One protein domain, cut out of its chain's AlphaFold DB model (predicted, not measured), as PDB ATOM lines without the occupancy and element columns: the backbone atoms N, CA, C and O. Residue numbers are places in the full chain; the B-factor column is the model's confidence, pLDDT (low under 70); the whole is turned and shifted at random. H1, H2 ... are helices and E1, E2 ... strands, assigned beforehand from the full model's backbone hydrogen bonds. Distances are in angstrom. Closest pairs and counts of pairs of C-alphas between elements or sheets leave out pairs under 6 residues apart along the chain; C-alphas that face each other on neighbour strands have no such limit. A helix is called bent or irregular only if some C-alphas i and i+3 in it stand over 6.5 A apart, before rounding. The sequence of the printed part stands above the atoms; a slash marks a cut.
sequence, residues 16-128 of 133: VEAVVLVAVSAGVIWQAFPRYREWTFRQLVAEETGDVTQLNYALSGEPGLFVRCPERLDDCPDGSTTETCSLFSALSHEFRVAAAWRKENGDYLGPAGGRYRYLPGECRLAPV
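Overview. This is residues 16 to 128 of the 133 residues of an uncharacterized protein of Candidatus Latescibacteria bacterium ADurb.Bin168 (UniProt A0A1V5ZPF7). The domain is one long, gently bent helix, H1, with a small head at its far end: residues 16 to 39 of the helix stick out as a free arm, and the rest of it runs along the head. The head holds a small four-stranded antiparallel sheet, whose strand E4 is the one nearest the last part of the helix, and a long winding stretch with no named element, residues 61 to 101. The printed part has 113 residues, with one named helix and four named strands in the order H1, E1, E2, E3, E4, and the sheet has the order E1, E2, E3, E4; the class is mixed, helices and strands. The whole is a rod, 74 by 29 by 25 A, only just loose, close to extended, with a radius of gyration of the C-alphas of 19.9 A.

Arrangement. By its hydrogen bonds H1, residues 16 to 60, was assigned as one helix, but it is bent: C-alphas 31 and 34 are 6.6 A apart. Its arms, H1a of residues 16 to 31 and H1b of residues 34 to 60, stand at a shallow tilt of 32 degrees. In both arms every O i to N i+4 pair is within hydrogen-bond range. The strands E1, residues 102 to 104, E2, residues 107 to 109, E3, residues 115 to 119, and E4, residues 124 to 127, form a meander, each strand the antiparallel neighbour of the one before. In the hairpin of E1 and E2, N 104 and O 107 are 2.8 A apart, within hydrogen-bond range. In the hairpin of E2 and E3, N 108 and O 116 are 2.7 A apart. In the hairpin of E3 and E4, N 117 and O 126 are 2.8 A apart. E3 pairs in a staggered way, with E2 over residues 115 to 116 and with E4 over residues 116 to 119. From edge to edge the strands' lines turn by 106 degrees. H1b is on the sheet but only grazes it, with its residues 48 to 60; its closest C-alphas to E4 are those of Asn 56 and Arg 124, 5.2 A apart. H1a is not on the sheet.

Along the chain. H1a begins at C-alpha 16 (49.238, 50.505, 29.750) and is 22.8 A long; H1b, 38.8 A long, ends at C-alpha 60 (-7.563, 28.454, 5.394). E3 is 13.1 A long and E4 9.7 A, ending at C-alpha 127 (3.557, 39.721, 1.347). E1 and E2 are 6.5 A and 6.6 A long.

Size, cuts and confidence. The two C-alphas farthest apart, those of Val 16 and Phe 66, are 74.3 A apart. Without residues 16 to 39, which stand free, the body spans 39 by 27 by 24 A. The printed part has no cut. The link from H1 to E1, 41 residues, is long; the links between the strands are tight. The mean pLDDT of the printed part is 83.1, and residues 61 to 68 and 92 to 96 are under 70.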
ATOM      1  N   VAL A  16      48.983  51.220  31.006       80.94
ATOM      2  CA  VAL A  16      49.238  50.505  29.750       80.94
ATOM      3  C   VAL A  16      48.382  49.241  29.637       80.94
ATOM      4  O   VAL A  16      47.712  49.065  28.623       80.94
ATOM      5  N   GLU A  17      48.339  48.385  30.660       80.06
ATOM      6  CA  GLU A  17      47.469  47.198  30.659       80.06
ATOM      7  C   GLU A  17      45.986  47.568  30.529       80.06
ATOM      8  O   GLU A  17      45.240  46.868  29.845       80.06
ATOM      9  N   ALA A  18      45.556  48.689  31.118       81.12
ATOM     10  CA  ALA A  18      44.181  49.166  31.003       81.12
ATOM     11  C   ALA A  18      43.848  49.560  29.557       81.12
ATOM     12  O   ALA A  18      42.810  49.160  29.030       81.12
ATOM     13  N   VAL A  19      44.753  50.276  28.884       83.00
ATOM     14  CA  VAL A  19      44.602  50.627  27.463       83.00
ATOM     15  C   VAL A  19      44.596  49.375  26.584       83.00
ATOM     16  O   VAL A  19      43.762  49.270  25.686       83.00
ATOM     17  N   VAL A  20      45.471  48.403  26.858       85.19
ATOM     18  CA  VAL A  20      45.520  47.137  26.112       85.19
ATOM     19  C   VAL A  20      44.221  46.348  26.280       85.19
ATOM     20  O   VAL A  20      43.659  45.894  25.286       85.19
ATOM     21  N   LEU A  21      43.688  46.230  27.499       86.50
ATOM     22  CA  LEU A  21      42.408  45.557  27.743       86.50
ATOM     23  C   LEU A  21      41.251  46.238  27.011       86.50
ATOM     24  O   LEU A  21      40.422  45.552  26.409       86.50
ATOM     25  N   VAL A  22      41.201  47.571  27.013       86.69
ATOM     26  CA  VAL A  22      40.173  48.324  26.280       86.69
ATOM     27  C   VAL A  22      40.316  48.107  24.772       86.69
ATOM     28  O   VAL A  22      39.326  47.828  24.103       86.69
ATOM     29  N   ALA A  23      41.535  48.151  24.231       84.56
ATOM     30  CA  ALA A  23      41.778  47.937  22.806       84.56
ATOM     31  C   ALA A  23      41.401  46.514  22.353       84.56
ATOM     32  O   ALA A  23      40.738  46.339  21.330       84.56
ATOM     33  N   VAL A  24      41.771  45.494  23.135       88.00
ATOM     34  CA  VAL A  24      41.447  44.091  22.834       88.00
ATOM     35  C   VAL A  24      39.944  43.840  22.950       88.00
ATOM     36  O   VAL A  24      39.354  43.252  22.046       88.00
ATOM     37  N   SER A  25      39.301  44.317  24.018       86.31
ATOM     38  CA  SER A  25      37.851  44.149  24.196       86.31
ATOM     39  C   SER A  25      37.050  44.879  23.115       86.31
ATOM     40  O   SER A  25      36.131  44.287  22.549       86.31
ATOM     41  N   ALA A  26      37.441  46.102  22.739       84.44
ATOM     42  CA  ALA A  26      36.836  46.828  21.625       84.44
ATOM     43  C   ALA A  26      36.991  46.072  20.296       84.44
ATOM     44  O   ALA A  26      36.020  45.952  19.549       84.44
ATOM     45  N   GLY A  27      38.172  45.505  20.021       87.56
ATOM     46  CA  GLY A  27      38.414  44.699  18.822       87.56
ATOM     47  C   GLY A  27      37.535  43.446  18.752       87.56
ATOM     48  O   GLY A  27      36.936  43.166  17.713       87.56
ATOM     49  N   VAL A  28      37.395  42.724  19.868       86.00
ATOM     50  CA  VAL A  28      36.529  41.536  19.957       86.00
ATOM     51  C   VAL A  28      35.058  41.912  19.773       86.00
ATOM     52  O   VAL A  28      34.356  41.266  18.994       86.00
ATOM     53  N   ILE A  29      34.592  42.979  20.430       85.06
ATOM     54  CA  ILE A  29      33.212  43.465  20.292       85.06
ATOM     55  C   ILE A  29      32.933  43.868  18.843       85.06
ATOM     56  O   ILE A  29      31.904  43.476  18.295       85.06
ATOM     57  N   TRP A  30      33.856  44.581  18.194       86.94
ATOM     58  CA  TRP A  30      33.694  45.016  16.807       86.94
ATOM     59  C   TRP A  30      33.523  43.839  15.842       86.94
ATOM     60  O   TRP A  30      32.717  43.906  14.917       86.94
ATOM     61  N   GLN A  31      34.247  42.740  16.060       84.94
ATOM     62  CA  GLN A  31      34.125  41.536  15.234       84.94
ATOM     63  C   GLN A  31      32.882  40.700  15.568       84.94
ATOM     64  O   GLN A  31      32.284  40.095  14.675       84.94
ATOM     65  N   ALA A  32      32.482  40.653  16.841       83.19
ATOM     66  CA  ALA A  32      31.342  39.864  17.299       83.19
ATOM     67  C   ALA A  32      29.993  40.520  16.966       83.19
ATOM     68  O   ALA A  32      29.042  39.824  16.608       83.19
ATOM     69  N   PHE A  33      29.908  41.849  17.036       88.56
ATOM     70  CA  PHE A  33      28.673  42.605  16.836       88.56
ATOM     71  C   PHE A  33      27.970  42.370  15.485       88.56
ATOM     72  O   PHE A  33      26.764  42.112  15.502       88.56
ATOM     73  N   PRO A  34      28.646  42.399  14.315       85.50
ATOM     74  CA  PRO A  34      27.977  42.146  13.038       85.50
ATOM     75  C   PRO A  34      27.431  40.718  12.947       85.50
ATOM     76  O   PRO A  34      26.299  40.529  12.514       85.50
ATOM     77  N   ARG A  35      28.187  39.718  13.427       86.19
ATOM     78  CA  ARG A  35      27.730  38.318  13.450       86.19
ATOM     79  C   ARG A  35      26.555  38.109  14.390       86.19
ATOM     80  O   ARG A  35      25.635  37.370  14.057       86.19
ATOM     81  N   TYR A  36      26.579  38.761  15.549       85.88
ATOM     82  CA  TYR A  36      25.467  38.718  16.488       85.88
ATOM     83  C   TYR A  36      24.203  39.318  15.865       85.88
ATOM     84  O   TYR A  36      23.161  38.672  15.893       85.88
ATOM     85  N   ARG A  37      24.308  40.492  15.224       87.44
ATOM     86  CA  ARG A  37      23.182  41.118  14.511       87.44
ATOM     87  C   ARG A  37      22.615  40.231  13.409       87.44
ATOM     88  O   ARG A  37      21.400  40.092  13.300       87.44
ATOM     89  N   GLU A  38      23.486  39.628  12.607       88.31
ATOM     90  CA  GLU A  38      23.067  38.713  11.548       88.31
ATOM     91  C   GLU A  38      22.344  37.488  12.122       88.31
ATOM     92  O   GLU A  38      21.279  37.109  11.637       88.31
ATOM     93  N   TRP A  39      22.882  36.900  13.192       89.00
ATOM     94  CA  TRP A  39      22.252  35.775  13.875       89.00
ATOM     95  C   TRP A  39      20.878  36.148  14.444       89.00
ATOM     96  O   TRP A  39      19.913  35.429  14.192       89.00
ATOM     97  N   THR A  40      20.754  37.291  15.131       88.12
ATOM     98  CA  THR A  40      19.462  37.761  15.655       88.12
ATOM     99  C   THR A  40      18.457  38.029  14.542       88.12
ATOM    100  O   THR A  40      17.295  37.668  14.671       88.12
ATOM    101  N   PHE A  41      18.897  38.595  13.416       88.00
ATOM    102  CA  PHE A  41      18.014  38.850  12.281       88.00
ATOM    103  C   PHE A  41      17.473  37.547  11.683       88.00
ATOM    104  O   PHE A  41      16.282  37.442  11.413       88.00
ATOM    105  N   ARG A  42      18.316  36.518  11.535       89.12
ATOM    106  CA  ARG A  42      17.869  35.203  11.049       89.12
ATOM    107  C   ARG A  42      16.833  34.556  11.970       89.12
ATOM    108  O   ARG A  42      15.923  33.909  11.463       89.12
ATOM    109  N   GLN A  43      16.958  34.734  13.288       89.12
ATOM    110  CA  GLN A  43      15.954  34.260  14.248       89.12
ATOM    111  C   GLN A  43      14.611  34.966  14.035       89.12
ATOM    112  O   GLN A  43      13.600  34.291  13.881       89.12
ATOM    113  N   LEU A  44      14.617  36.299  13.916       88.94
ATOM    114  CA  LEU A  44      13.402  37.082  13.660       88.94
ATOM    115  C   LEU A  44      12.728  36.679  12.341       88.94
ATOM    116  O   LEU A  44      11.511  36.558  12.287       88.94
ATOM    117  N   VAL A  45      13.506  36.434  11.279       89.31
ATOM    118  CA  VAL A  45      12.966  35.979   9.984       89.31
ATOM    119  C   VAL A  45      12.326  34.594  10.101       89.31
ATOM    120  O   VAL A  45      11.278  34.349   9.500       89.31
ATOM    121  N   ALA A  46      12.946  33.678  10.847       88.12
ATOM    122  CA  ALA A  46      12.404  32.338  11.057       88.12
ATOM    123  C   ALA A  46      11.096  32.379  11.865       88.12
ATOM    124  O   ALA A  46      10.140  31.702  11.492       88.12
ATOM    125  N   GLU A  47      11.045  33.203  12.913       89.12
ATOM    126  CA  GLU A  47       9.846  33.450  13.722       89.12
ATOM    127  C   GLU A  47       8.724  34.063  12.876       89.12
ATOM    128  O   GLU A  47       7.634  33.504  12.808       89.12
ATOM    129  N   GLU A  48       9.017  35.125  12.119       90.44
ATOM    130  CA  GLU A  48       8.056  35.770  11.217       90.44
ATOM    131  C   GLU A  48       7.494  34.795  10.173       90.44
ATOM    132  O   GLU A  48       6.289  34.746   9.935       90.44
ATOM    133  N   THR A  49       8.355  33.979   9.561       88.75
ATOM    134  CA  THR A  49       7.926  32.986   8.564       88.75
ATOM    135  C   THR A  49       7.043  31.906   9.198       88.75
ATOM    136  O   THR A  49       6.064  31.470   8.582       88.75
ATOM    137  N   GLY A  50       7.370  31.482  10.423       88.12
ATOM    138  CA  GLY A  50       6.561  30.552  11.210       88.12
ATOM    139  C   GLY A  50       5.177  31.120  11.512       88.12
ATOM    140  O   GLY A  50       4.177  30.479  11.185       88.12
ATOM    141  N   ASP A  51       5.128  32.350  12.026       89.38
ATOM    142  CA  ASP A  51       3.895  33.077  12.334       89.38
ATOM    143  C   ASP A  51       3.006  33.220  11.093       89.38
ATOM    144  O   ASP A  51       1.833  32.858  11.122       89.38
ATOM    145  N   VAL A  52       3.559  33.675   9.963       89.56
ATOM    146  CA  VAL A  52       2.808  33.830   8.704       89.56
ATOM    147  C   VAL A  52       2.250  32.496   8.216       89.56
ATOM    148  O   VAL A  52       1.116  32.433   7.737       89.56
ATOM    149  N   THR A  53       3.026  31.417   8.330       88.31
ATOM    150  CA  THR A  53       2.578  30.076   7.935       88.31
ATOM    151  C   THR A  53       1.423  29.611   8.817       88.31
ATOM    152  O   THR A  53       0.413  29.128   8.305       88.31
ATOM    153  N   GLN A  54       1.540  29.804  10.132       86.12
ATOM    154  CA  GLN A  54       0.503  29.439  11.089       86.12
ATOM    155  C   GLN A  54      -0.770  30.277  10.898       86.12
ATOM    156  O   GLN A  54      -1.864  29.718  10.898       86.12
ATOM    157  N   LEU A  55      -0.634  31.587  10.668       86.81
ATOM    158  CA  LEU A  55      -1.742  32.494  10.357       86.81
ATOM    159  C   LEU A  55      -2.464  32.068   9.076       86.81
ATOM    160  O   LEU A  55      -3.687  31.989   9.053       86.81
ATOM    161  N   ASN A  56      -1.725  31.749   8.013       87.31
ATOM    162  CA  ASN A  56      -2.325  31.283   6.765       87.31
ATOM    163  C   ASN A  56      -3.047  29.943   6.934       87.31
ATOM    164  O   ASN A  56      -4.140  29.785   6.400       87.31
ATOM    165  N   TYR A  57      -2.486  29.015   7.715       82.62
ATOM    166  CA  TYR A  57      -3.158  27.758   8.053       82.62
ATOM    167  C   TYR A  57      -4.457  28.000   8.840       82.62
ATOM    168  O   TYR A  57      -5.495  27.419   8.524       82.62
ATOM    169  N   ALA A  58      -4.419  28.910   9.817       80.62
ATOM    170  CA  ALA A  58      -5.585  29.330  10.593       80.62
ATOM    171  C   ALA A  58      -6.700  29.891   9.704       80.62
ATOM    172  O   ALA A  58      -7.873  29.565   9.878       80.62
ATOM    173  N   LEU A  59      -6.318  30.733   8.741       81.50
ATOM    174  CA  LEU A  59      -7.239  31.410   7.835       81.50
ATOM    175  C   LEU A  59      -7.817  30.483   6.766       81.50
ATOM    176  O   LEU A  59      -8.963  30.675   6.366       81.50
ATOM    177  N   SER A  60      -7.063  29.471   6.325       76.88
ATOM    178  CA  SER A  60      -7.563  28.454   5.394       76.88
ATOM    179  C   SER A  60      -8.550  27.468   6.030       76.88
ATOM    180  O   SER A  60      -9.205  26.722   5.301       76.88
ATOM    181  N   GLY A  61      -8.684  27.483   7.363       66.44
ATOM    182  CA  GLY A  61      -9.507  26.548   8.129       66.44
ATOM    183  C   GLY A  61      -8.936  25.125   8.156       66.44
ATOM    184  O   GLY A  61      -8.079  24.751   7.356       66.44
ATOM    185  N   GLU A  62      -9.420  24.299   9.085       55.00
ATOM    186  CA  GLU A  62      -9.211  22.851   9.001       55.00
ATOM    187  C   GLU A  62      -9.926  22.294   7.756       55.00
ATOM    188  O   GLU A  62     -11.042  22.732   7.444       55.00
ATOM    189  N   PRO A  63      -9.348  21.303   7.049       45.38
ATOM    190  CA  PRO A  63     -10.020  20.643   5.936       45.38
ATOM    191  C   PRO A  63     -11.283  19.929   6.447       45.38
ATOM    192  O   PRO A  63     -11.220  18.807   6.938       45.38
ATOM    193  N   GLY A  64     -12.441  20.590   6.355       43.78
ATOM    194  CA  GLY A  64     -13.728  20.016   6.764       43.78
ATOM    195  C   GLY A  64     -14.783  21.003   7.265       43.78
ATOM    196  O   GLY A  64     -15.962  20.654   7.279       43.78
ATOM    197  N   LEU A  65     -14.413  22.236   7.623       50.75
ATOM    198  CA  LEU A  65     -15.361  23.276   8.032       50.75
ATOM    199  C   LEU A  65     -15.341  24.418   7.017       50.75
ATOM    200  O   LEU A  65     -14.288  24.960   6.700       50.75
ATOM    201  N   PHE A  66     -16.514  24.795   6.505       49.19
ATOM    202  CA  PHE A  66     -16.699  26.000   5.693       49.19
ATOM    203  C   PHE A  66     -16.475  27.245   6.567       49.19
ATOM    204  O   PHE A  66     -17.426  27.915   6.973       49.19
ATOM    205  N   VAL A  67     -15.220  27.540   6.898       56.88
ATOM    206  CA  VAL A  67     -14.848  28.772   7.587       56.88
ATOM    207  C   VAL A  67     -14.934  29.886   6.550       56.88
ATOM    208  O   VAL A  67     -14.106  29.989   5.648       56.88
ATOM    209  N   ARG A  68     -15.994  30.698   6.628       69.62
ATOM    210  CA  ARG A  68     -16.036  31.960   5.889       69.62
ATOM    211  C   ARG A  68     -14.917  32.834   6.424       69.62
ATOM    212  O   ARG A  68     -14.840  33.074   7.627       69.62
ATOM    213  N   CYS A  69     -14.073  33.294   5.520       77.56
ATOM    214  CA  CYS A  69     -12.924  34.101   5.873       77.56
ATOM    215  C   CYS A  69     -13.411  35.415   6.472       77.56
ATOM    216  O   CYS A  69     -14.351  36.012   5.932       77.56
ATOM    217  N   PRO A  70     -12.847  35.829   7.614       80.38
ATOM    218  CA  PRO A  70     -13.286  37.053   8.252       80.38
ATOM    219  C   PRO A  70     -13.020  38.229   7.307       80.38
ATOM    220  O   PRO A  70     -12.028  38.250   6.590       80.38
ATOM    221  N   GLU A  71     -13.894  39.234   7.280       83.50
ATOM    222  CA  GLU A  71     -13.655  40.412   6.428       83.50
ATOM    223  C   GLU A  71     -12.429  41.220   6.895       83.50
ATOM    224  O   GLU A  71     -11.805  41.930   6.105       83.50
ATOM    225  N   ARG A  72     -12.072  41.098   8.181       82.81
ATOM    226  CA  ARG A  72     -10.941  41.763   8.840       82.81
ATOM    227  C   ARG A  72     -10.291  40.825   9.854       82.81
ATOM    228  O   ARG A  72     -10.991  40.047  10.492       82.81
ATOM    229  N   LEU A  73      -8.972  40.922  10.032       84.81
ATOM    230  CA  LEU A  73      -8.248  40.110  11.023       84.81
ATOM    231  C   LEU A  73      -8.298  40.689  12.441       84.81
ATOM    232  O   LEU A  73      -8.086  39.956  13.404       84.81
ATOM    233  N   ASP A  74      -8.542  41.989  12.566       86.31
ATOM    234  CA  ASP A  74      -8.545  42.721  13.829       86.31
ATOM    235  C   ASP A  74      -9.367  44.013  13.715       86.31
ATOM    236  O   ASP A  74      -9.592  44.531  12.614       86.31
ATOM    237  N   ASP A  75      -9.732  44.561  14.873       86.06
ATOM    238  CA  ASP A  75     -10.391  45.864  15.026       86.06
ATOM    239  C   ASP A  75      -9.426  46.958  15.537       86.06
ATOM    240  O   ASP A  75      -9.850  47.991  16.057       86.06
ATOM    241  N   CYS A  76      -8.112  46.750  15.403       87.06
ATOM    242  CA  CYS A  76      -7.090  47.665  15.905       87.06
ATOM    243  C   CYS A  76      -6.869  48.857  14.951       87.06
ATOM    244  O   CYS A  76      -6.935  48.700  13.722       87.06
ATOM    245  N   PRO A  77      -6.565  50.056  15.478       89.38
ATOM    246  CA  PRO A  77      -6.148  51.190  14.661       89.38
ATOM    247  C   PRO A  77      -4.733  50.997  14.089       89.38
ATOM    248  O   PRO A  77      -3.946  50.173  14.557       89.38
ATOM    249  N   ASP A  78      -4.391  51.791  13.074       89.19
ATOM    250  CA  ASP A  78      -3.019  51.858  12.569       89.19
ATOM    251  C   ASP A  78      -2.058  52.398  13.638       89.19
ATOM    252  O   ASP A  78      -2.391  53.295  14.414       89.19
ATOM    253  N   GLY A  79      -0.847  51.846  13.677       87.88
ATOM    254  CA  GLY A  79       0.162  52.109  14.700       87.88
ATOM    255  C   GLY A  79       0.114  51.147  15.890       87.88
ATOM    256  O   GLY A  79       1.067  51.123  16.668       87.88
ATOM    257  N   SER A  80      -0.937  50.330  16.026       89.50
ATOM    258  CA  SER A  80      -1.042  49.331  17.095       89.50
ATOM    259  C   SER A  80      -0.059  48.175  16.927       89.50
ATOM    260  O   SER A  80       0.154  47.674  15.825       89.50
ATOM    261  N   THR A  81       0.493  47.718  18.045       89.44
ATOM    262  CA  THR A  81       1.291  46.488  18.161       89.44
ATOM    263  C   THR A  81       0.493  45.375  18.834       89.44
ATOM    264  O   THR A  81      -0.478  45.681  19.532       89.44
ATOM    265  N   THR A  82       0.933  44.117  18.709       86.62
ATOM    266  CA  THR A  82       0.311  42.955  19.383       86.62
ATOM    267  C   THR A  82       0.223  43.120  20.905       86.62
ATOM    268  O   THR A  82      -0.675  42.574  21.539       86.62
ATOM    269  N   GLU A  83       1.142  43.879  21.510       84.81
ATOM    270  CA  GLU A  83       1.137  44.181  22.950       84.81
ATOM    271  C   GLU A  83       0.043  45.184  23.345       84.81
ATOM    272  O   GLU A  83      -0.502  45.118  24.444       84.81
ATOM    273  N   THR A  84      -0.262  46.135  22.459       86.50
ATOM    274  CA  THR A  84      -1.222  47.221  22.729       86.50
ATOM    275  C   THR A  84      -2.644  46.879  22.305       86.50
ATOM    276  O   THR A  84      -3.602  47.404  22.867       86.50
ATOM    277  N   CYS A  85      -2.782  46.019  21.300       85.12
ATOM    278  CA  CYS A  85      -4.046  45.554  20.766       85.12
ATOM    279  C   CYS A  85      -3.850  44.141  20.221       85.12
ATOM    280  O   CYS A  85      -2.805  43.831  19.653       85.12
ATOM    281  N   SER A  86      -4.851  43.279  20.379       83.25
ATOM    282  CA  SER A  86      -4.814  41.909  19.872       83.25
ATOM    283  C   SER A  86      -4.873  41.897  18.343       83.25
ATOM    284  O   SER A  86      -5.944  41.757  17.751       83.25
ATOM    285  N   LEU A  87      -3.717  42.058  17.698       78.44
ATOM    286  CA  LEU A  87      -3.580  41.811  16.269       78.44
ATOM    287  C   LEU A  87      -3.998  40.360  15.990       78.44
ATOM    288  O   LEU A  87      -3.645  39.457  16.746       78.44
ATOM    289  N   PHE A  88      -4.772  40.149  14.924       83.56
ATOM    290  CA  PHE A  88      -5.327  38.844  14.540       83.56
ATOM    291  C   PHE A  88      -6.392  38.263  15.490       83.56
ATOM    292  O   PHE A  88      -6.610  37.053  15.506       83.56
ATOM    293  N   SER A  89      -7.101  39.108  16.245       80.06
ATOM    294  CA  SER A  89      -8.189  38.699  17.151       80.06
ATOM    295  C   SER A  89      -9.333  37.924  16.495       80.06
ATOM    296  O   SER A  89     -10.092  37.264  17.197       80.06
ATOM    297  N   ALA A  90      -9.490  38.017  15.171       77.50
ATOM    298  CA  ALA A  90     -10.470  37.229  14.427       77.50
ATOM    299  C   ALA A  90     -10.113  35.729  14.354       77.50
ATOM    300  O   ALA A  90     -10.958  34.918  13.975       77.50
ATOM    301  N   LEU A  91      -8.875  35.356  14.693       76.19
ATOM    302  CA  LEU A  91      -8.417  33.971  14.804       76.19
ATOM    303  C   LEU A  91      -8.596  33.447  16.239       76.19
ATOM    304  O   LEU A  91      -8.774  34.217  17.181       76.19
ATOM    305  N   SER A  92      -8.572  32.121  16.425       67.75
ATOM    306  CA  SER A  92      -8.755  31.522  17.757       67.75
ATOM    307  C   SER A  92      -7.678  31.980  18.756       67.75
ATOM    308  O   SER A  92      -6.529  32.229  18.396       67.75
ATOM    309  N   HIS A  93      -8.022  32.029  20.047       64.88
ATOM    310  CA  HIS A  93      -7.094  32.420  21.123       64.88
ATOM    311  C   HIS A  93      -5.886  31.480  21.297       64.88
ATOM    312  O   HIS A  93      -4.976  31.775  22.073       64.88
ATOM    313  N   GLU A  94      -5.881  30.338  20.611       65.12
ATOM    314  CA  GLU A  94      -4.774  29.382  20.615       65.12
ATOM    315  C   GLU A  94      -3.653  29.786  19.649       65.12
ATOM    316  O   GLU A  94      -2.517  29.326  19.800       65.12
ATOM    317  N   PHE A  95      -3.933  30.685  18.698       68.12
ATOM    318  CA  PHE A  95      -2.918  31.248  17.819       68.12
ATOM    319  C   PHE A  95      -2.046  32.230  18.595       68.12
ATOM    320  O   PHE A  95      -2.457  33.334  18.950       68.12
ATOM    321  N   ARG A  96      -0.814  31.803  18.866       68.19
ATOM    322  CA  ARG A  96       0.228  32.656  19.429       68.19
ATOM    323  C   ARG A  96       1.114  33.141  18.299       68.19
ATOM    324  O   ARG A  96       1.722  32.326  17.621       68.19
ATOM    325  N   VAL A  97       1.183  34.454  18.148       76.81
ATOM    326  CA  VAL A  97       2.146  35.142  17.286       76.81
ATOM    327  C   VAL A  97       3.150  35.895  18.149       76.81
ATOM    328  O   VAL A  97       2.891  36.152  19.333       76.81
ATOM    329  N   ALA A  98       4.276  36.286  17.562       76.56
ATOM    330  CA  ALA A  98       5.241  37.145  18.227       76.56
ATOM    331  C   ALA A  98       4.590  38.453  18.729       76.56
ATOM    332  O   ALA A  98       3.729  39.059  18.082       76.56
ATOM    333  N   ALA A  99       5.041  38.955  19.881       75.25
ATOM    334  CA  ALA A  99       4.532  40.211  20.447       75.25
ATOM    335  C   ALA A  99       4.906  41.455  19.605       75.25
ATOM    336  O   ALA A  99       4.327  42.526  19.769       75.25
ATOM    337  N   ALA A 100       5.859  41.307  18.683       85.75
ATOM    338  CA  ALA A 100       6.475  42.401  17.939       85.75
ATOM    339  C   ALA A 100       5.785  42.757  16.607       85.75
ATOM    340  O   ALA A 100       6.282  43.623  15.885       85.75
ATOM    341  N   TRP A 101       4.649  42.138  16.273       91.19
ATOM    342  CA  TRP A 101       3.875  42.543  15.097       91.19
ATOM    343  C   TRP A 101       3.245  43.926  15.290       91.19
ATOM    344  O   TRP A 101       2.849  44.309  16.395       91.19
ATOM    345  N   ARG A 102       3.129  44.681  14.192       92.50
ATOM    346  CA  ARG A 102       2.520  46.018  14.164       92.50
ATOM    347  C   ARG A 102       1.593  46.185  12.968       92.50
ATOM    348  O   ARG A 102       1.907  45.719  11.882       92.50
ATOM    349  N   LYS A 103       0.498  46.922  13.135       91.50
ATOM    350  CA  LYS A 103      -0.361  47.377  12.039       91.50
ATOM    351  C   LYS A 103       0.065  48.758  11.547       91.50
ATOM    352  O   LYS A 103       0.259  49.669  12.349       91.50
ATOM    353  N   GLU A 104       0.214  48.935  10.242       91.69
ATOM    354  CA  GLU A 104       0.556  50.210   9.616       91.69
ATOM    355  C   GLU A 104      -0.127  50.373   8.254       91.69
ATOM    356  O   GLU A 104       0.147  49.631   7.311       91.69
ATOM    357  N   ASN A 105      -0.957  51.410   8.127       88.81
ATOM    358  CA  ASN A 105      -1.710  51.741   6.916       88.81
ATOM    359  C   ASN A 105      -2.515  50.545   6.361       88.81
ATOM    360  O   ASN A 105      -2.543  50.314   5.152       88.81
ATOM    361  N   GLY A 106      -3.127  49.754   7.247       85.31
ATOM    362  CA  GLY A 106      -3.865  48.534   6.906       85.31
ATOM    363  C   GLY A 106      -3.002  47.304   6.591       85.31
ATOM    364  O   GLY A 106      -3.558  46.238   6.327       85.31
ATOM    365  N   ASP A 107      -1.675  47.426   6.642       91.69
ATOM    366  CA  ASP A 107      -0.736  46.316   6.487       91.69
ATOM    367  C   ASP A 107      -0.194  45.857   7.845       91.69
ATOM    368  O   ASP A 107      -0.187  46.603   8.819       91.69
ATOM    369  N   TYR A 108       0.302  44.627   7.902       91.12
ATOM    370  CA  TYR A 108       0.923  44.018   9.070       91.12
ATOM    371  C   TYR A 108       2.429  43.939   8.848       91.12
ATOM    372  O   TYR A 108       2.900  43.342   7.878       91.12
ATOM    373  N   LEU A 109       3.182  44.561   9.742       92.06
ATOM    374  CA  LEU A 109       4.630  44.499   9.803       92.06
ATOM    375  C   LEU A 109       5.045  43.424  10.797       92.06
ATOM    376  O   LEU A 109       4.663  43.480  11.969       92.06
ATOM    377  N   GLY A 110       5.818  42.463  10.307       90.62
ATOM    378  CA  GLY A 110       6.403  41.401  11.107       90.62
ATOM    379  C   GLY A 110       7.677  41.839  11.838       90.62
ATOM    380  O   GLY A 110       8.242  42.904  11.557       90.62
ATOM    381  N   PRO A 111       8.149  41.018  12.789       87.88
ATOM    382  CA  PRO A 111       9.295  41.331  13.642       87.88
ATOM    383  C   PRO A 111      10.632  41.449  12.892       87.88
ATOM    384  O   PRO A 111      11.541  42.131  13.366       87.88
ATOM    385  N   ALA A 112      10.770  40.824  11.721       87.62
ATOM    386  CA  ALA A 112      11.939  40.959  10.854       87.62
ATOM    387  C   ALA A 112      11.816  42.125   9.856       87.62
ATOM    388  O   ALA A 112      12.738  42.370   9.074       87.62
ATOM    389  N   GLY A 113      10.697  42.857   9.887       87.62
ATOM    390  CA  GLY A 113      10.406  43.972   8.992       87.62
ATOM    391  C   GLY A 113       9.723  43.565   7.686       87.62
ATOM    392  O   GLY A 113       9.613  44.402   6.788       87.62
ATOM    393  N   GLY A 114       9.266  42.315   7.547       89.56
ATOM    394  CA  GLY A 114       8.419  41.932   6.421       89.56
ATOM    395  C   GLY A 114       7.061  42.621   6.499       89.56
ATOM    396  O   GLY A 114       6.510  42.834   7.577       89.56
ATOM    397  N   ARG A 115       6.523  42.999   5.340       92.81
ATOM    398  CA  ARG A 115       5.232  43.678   5.224       92.81
ATOM    399  C   ARG A 115       4.227  42.754   4.569       92.81
ATOM    400  O   ARG A 115       4.500  42.189   3.510       92.81
ATOM    401  N   TYR A 116       3.052  42.651   5.167       92.44
ATOM    402  CA  TYR A 116       2.014  41.728   4.747       92.44
ATOM    403  C   TYR A 116       0.649  42.402   4.712       92.44
ATOM    404  O   TYR A 116       0.354  43.280   5.511       92.44
ATOM    405  N   ARG A 117      -0.209  41.972   3.795       92.00
ATOM    406  CA  ARG A 117      -1.581  42.448   3.656       92.00
ATOM    407  C   ARG A 117      -2.522  41.273   3.715       92.00
ATOM    408  O   ARG A 117      -2.304  40.251   3.063       92.00
ATOM    409  N   TYR A 118      -3.589  41.450   4.476       90.56
ATOM    410  CA  TYR A 118      -4.668  40.490   4.483       90.56
ATOM    411  C   TYR A 118      -5.513  40.612   3.215       90.56
ATOM    412  O   TYR A 118      -5.971  41.700   2.864       90.56
ATOM    413  N   LEU A 119      -5.712  39.488   2.533       88.62
ATOM    414  CA  LEU A 119      -6.567  39.369   1.361       88.62
ATOM    415  C   LEU A 119      -7.807  38.552   1.750       88.62
ATOM    416  O   LEU A 119      -7.744  37.321   1.720       88.62
ATOM    417  N   PRO A 120      -8.938  39.190   2.105       83.69
ATOM    418  CA  PRO A 120     -10.122  38.476   2.590       83.69
ATOM    419  C   PRO A 120     -10.716  37.528   1.540       83.69
ATOM    420  O   PRO A 120     -11.192  36.453   1.886       83.69
ATOM    421  N   GLY A 121     -10.622  37.873   0.248       82.56
ATOM    422  CA  GLY A 121     -11.080  37.011  -0.849       82.56
ATOM    423  C   GLY A 121     -10.238  35.747  -1.063       82.56
ATOM    424  O   GLY A 121     -10.701  34.812  -1.707       82.56
ATOM    425  N   GLU A 122      -9.019  35.709  -0.522       82.06
ATOM    426  CA  GLU A 122      -8.085  34.581  -0.644       82.06
ATOM    427  C   GLU A 122      -7.745  33.952   0.710       82.06
ATOM    428  O   GLU A 122      -6.956  33.011   0.766       82.06
ATOM    429  N   CYS A 123      -8.325  34.472   1.797       83.81
ATOM    430  CA  CYS A 123      -8.174  33.944   3.150       83.81
ATOM    431  C   CYS A 123      -6.711  33.782   3.555       83.81
ATOM    432  O   CYS A 123      -6.317  32.779   4.140       83.81
ATOM    433  N   ARG A 124      -5.880  34.760   3.192       86.31
ATOM    434  CA  ARG A 124      -4.443  34.677   3.432       86.31
ATOM    435  C   ARG A 124      -3.824  36.029   3.712       86.31
ATOM    436  O   ARG A 124      -4.285  37.068   3.237       86.31
ATOM    437  N   LEU A 125      -2.733  35.982   4.452       88.88
ATOM    438  CA  LEU A 125      -1.784  37.058   4.625       88.88
ATOM    439  C   LEU A 125      -0.729  36.952   3.513       88.88
ATOM    440  O   LEU A 125       0.078  36.020   3.483       88.88
ATOM    441  N   ALA A 126      -0.763  37.886   2.566       89.19
ATOM    442  CA  ALA A 126       0.151  37.923   1.431       89.19
ATOM    443  C   ALA A 126       1.248  38.976   1.652       89.19
ATOM    444  O   ALA A 126       0.950  40.058   2.156       89.19
ATOM    445  N   PRO A 127       2.506  38.714   1.264       89.62
ATOM    446  CA  PRO A 127       3.557  39.721   1.347       89.62
ATOM    447  C   PRO A 127       3.251  40.900   0.410       89.62
ATOM    448  O   PRO A 127       2.956  40.714  -0.772       89.62
ATOM    449  N   VAL A 128       3.351  42.123   0.928       87.00
ATOM    450  CA  VAL A 128       3.226  43.361   0.149       87.00
ATOM    451  C   VAL A 128       4.601  43.696  -0.399       87.00
ATOM    452  O   VAL A 128       5.355  44.421   0.235       87.00
TER     453      VAL A 128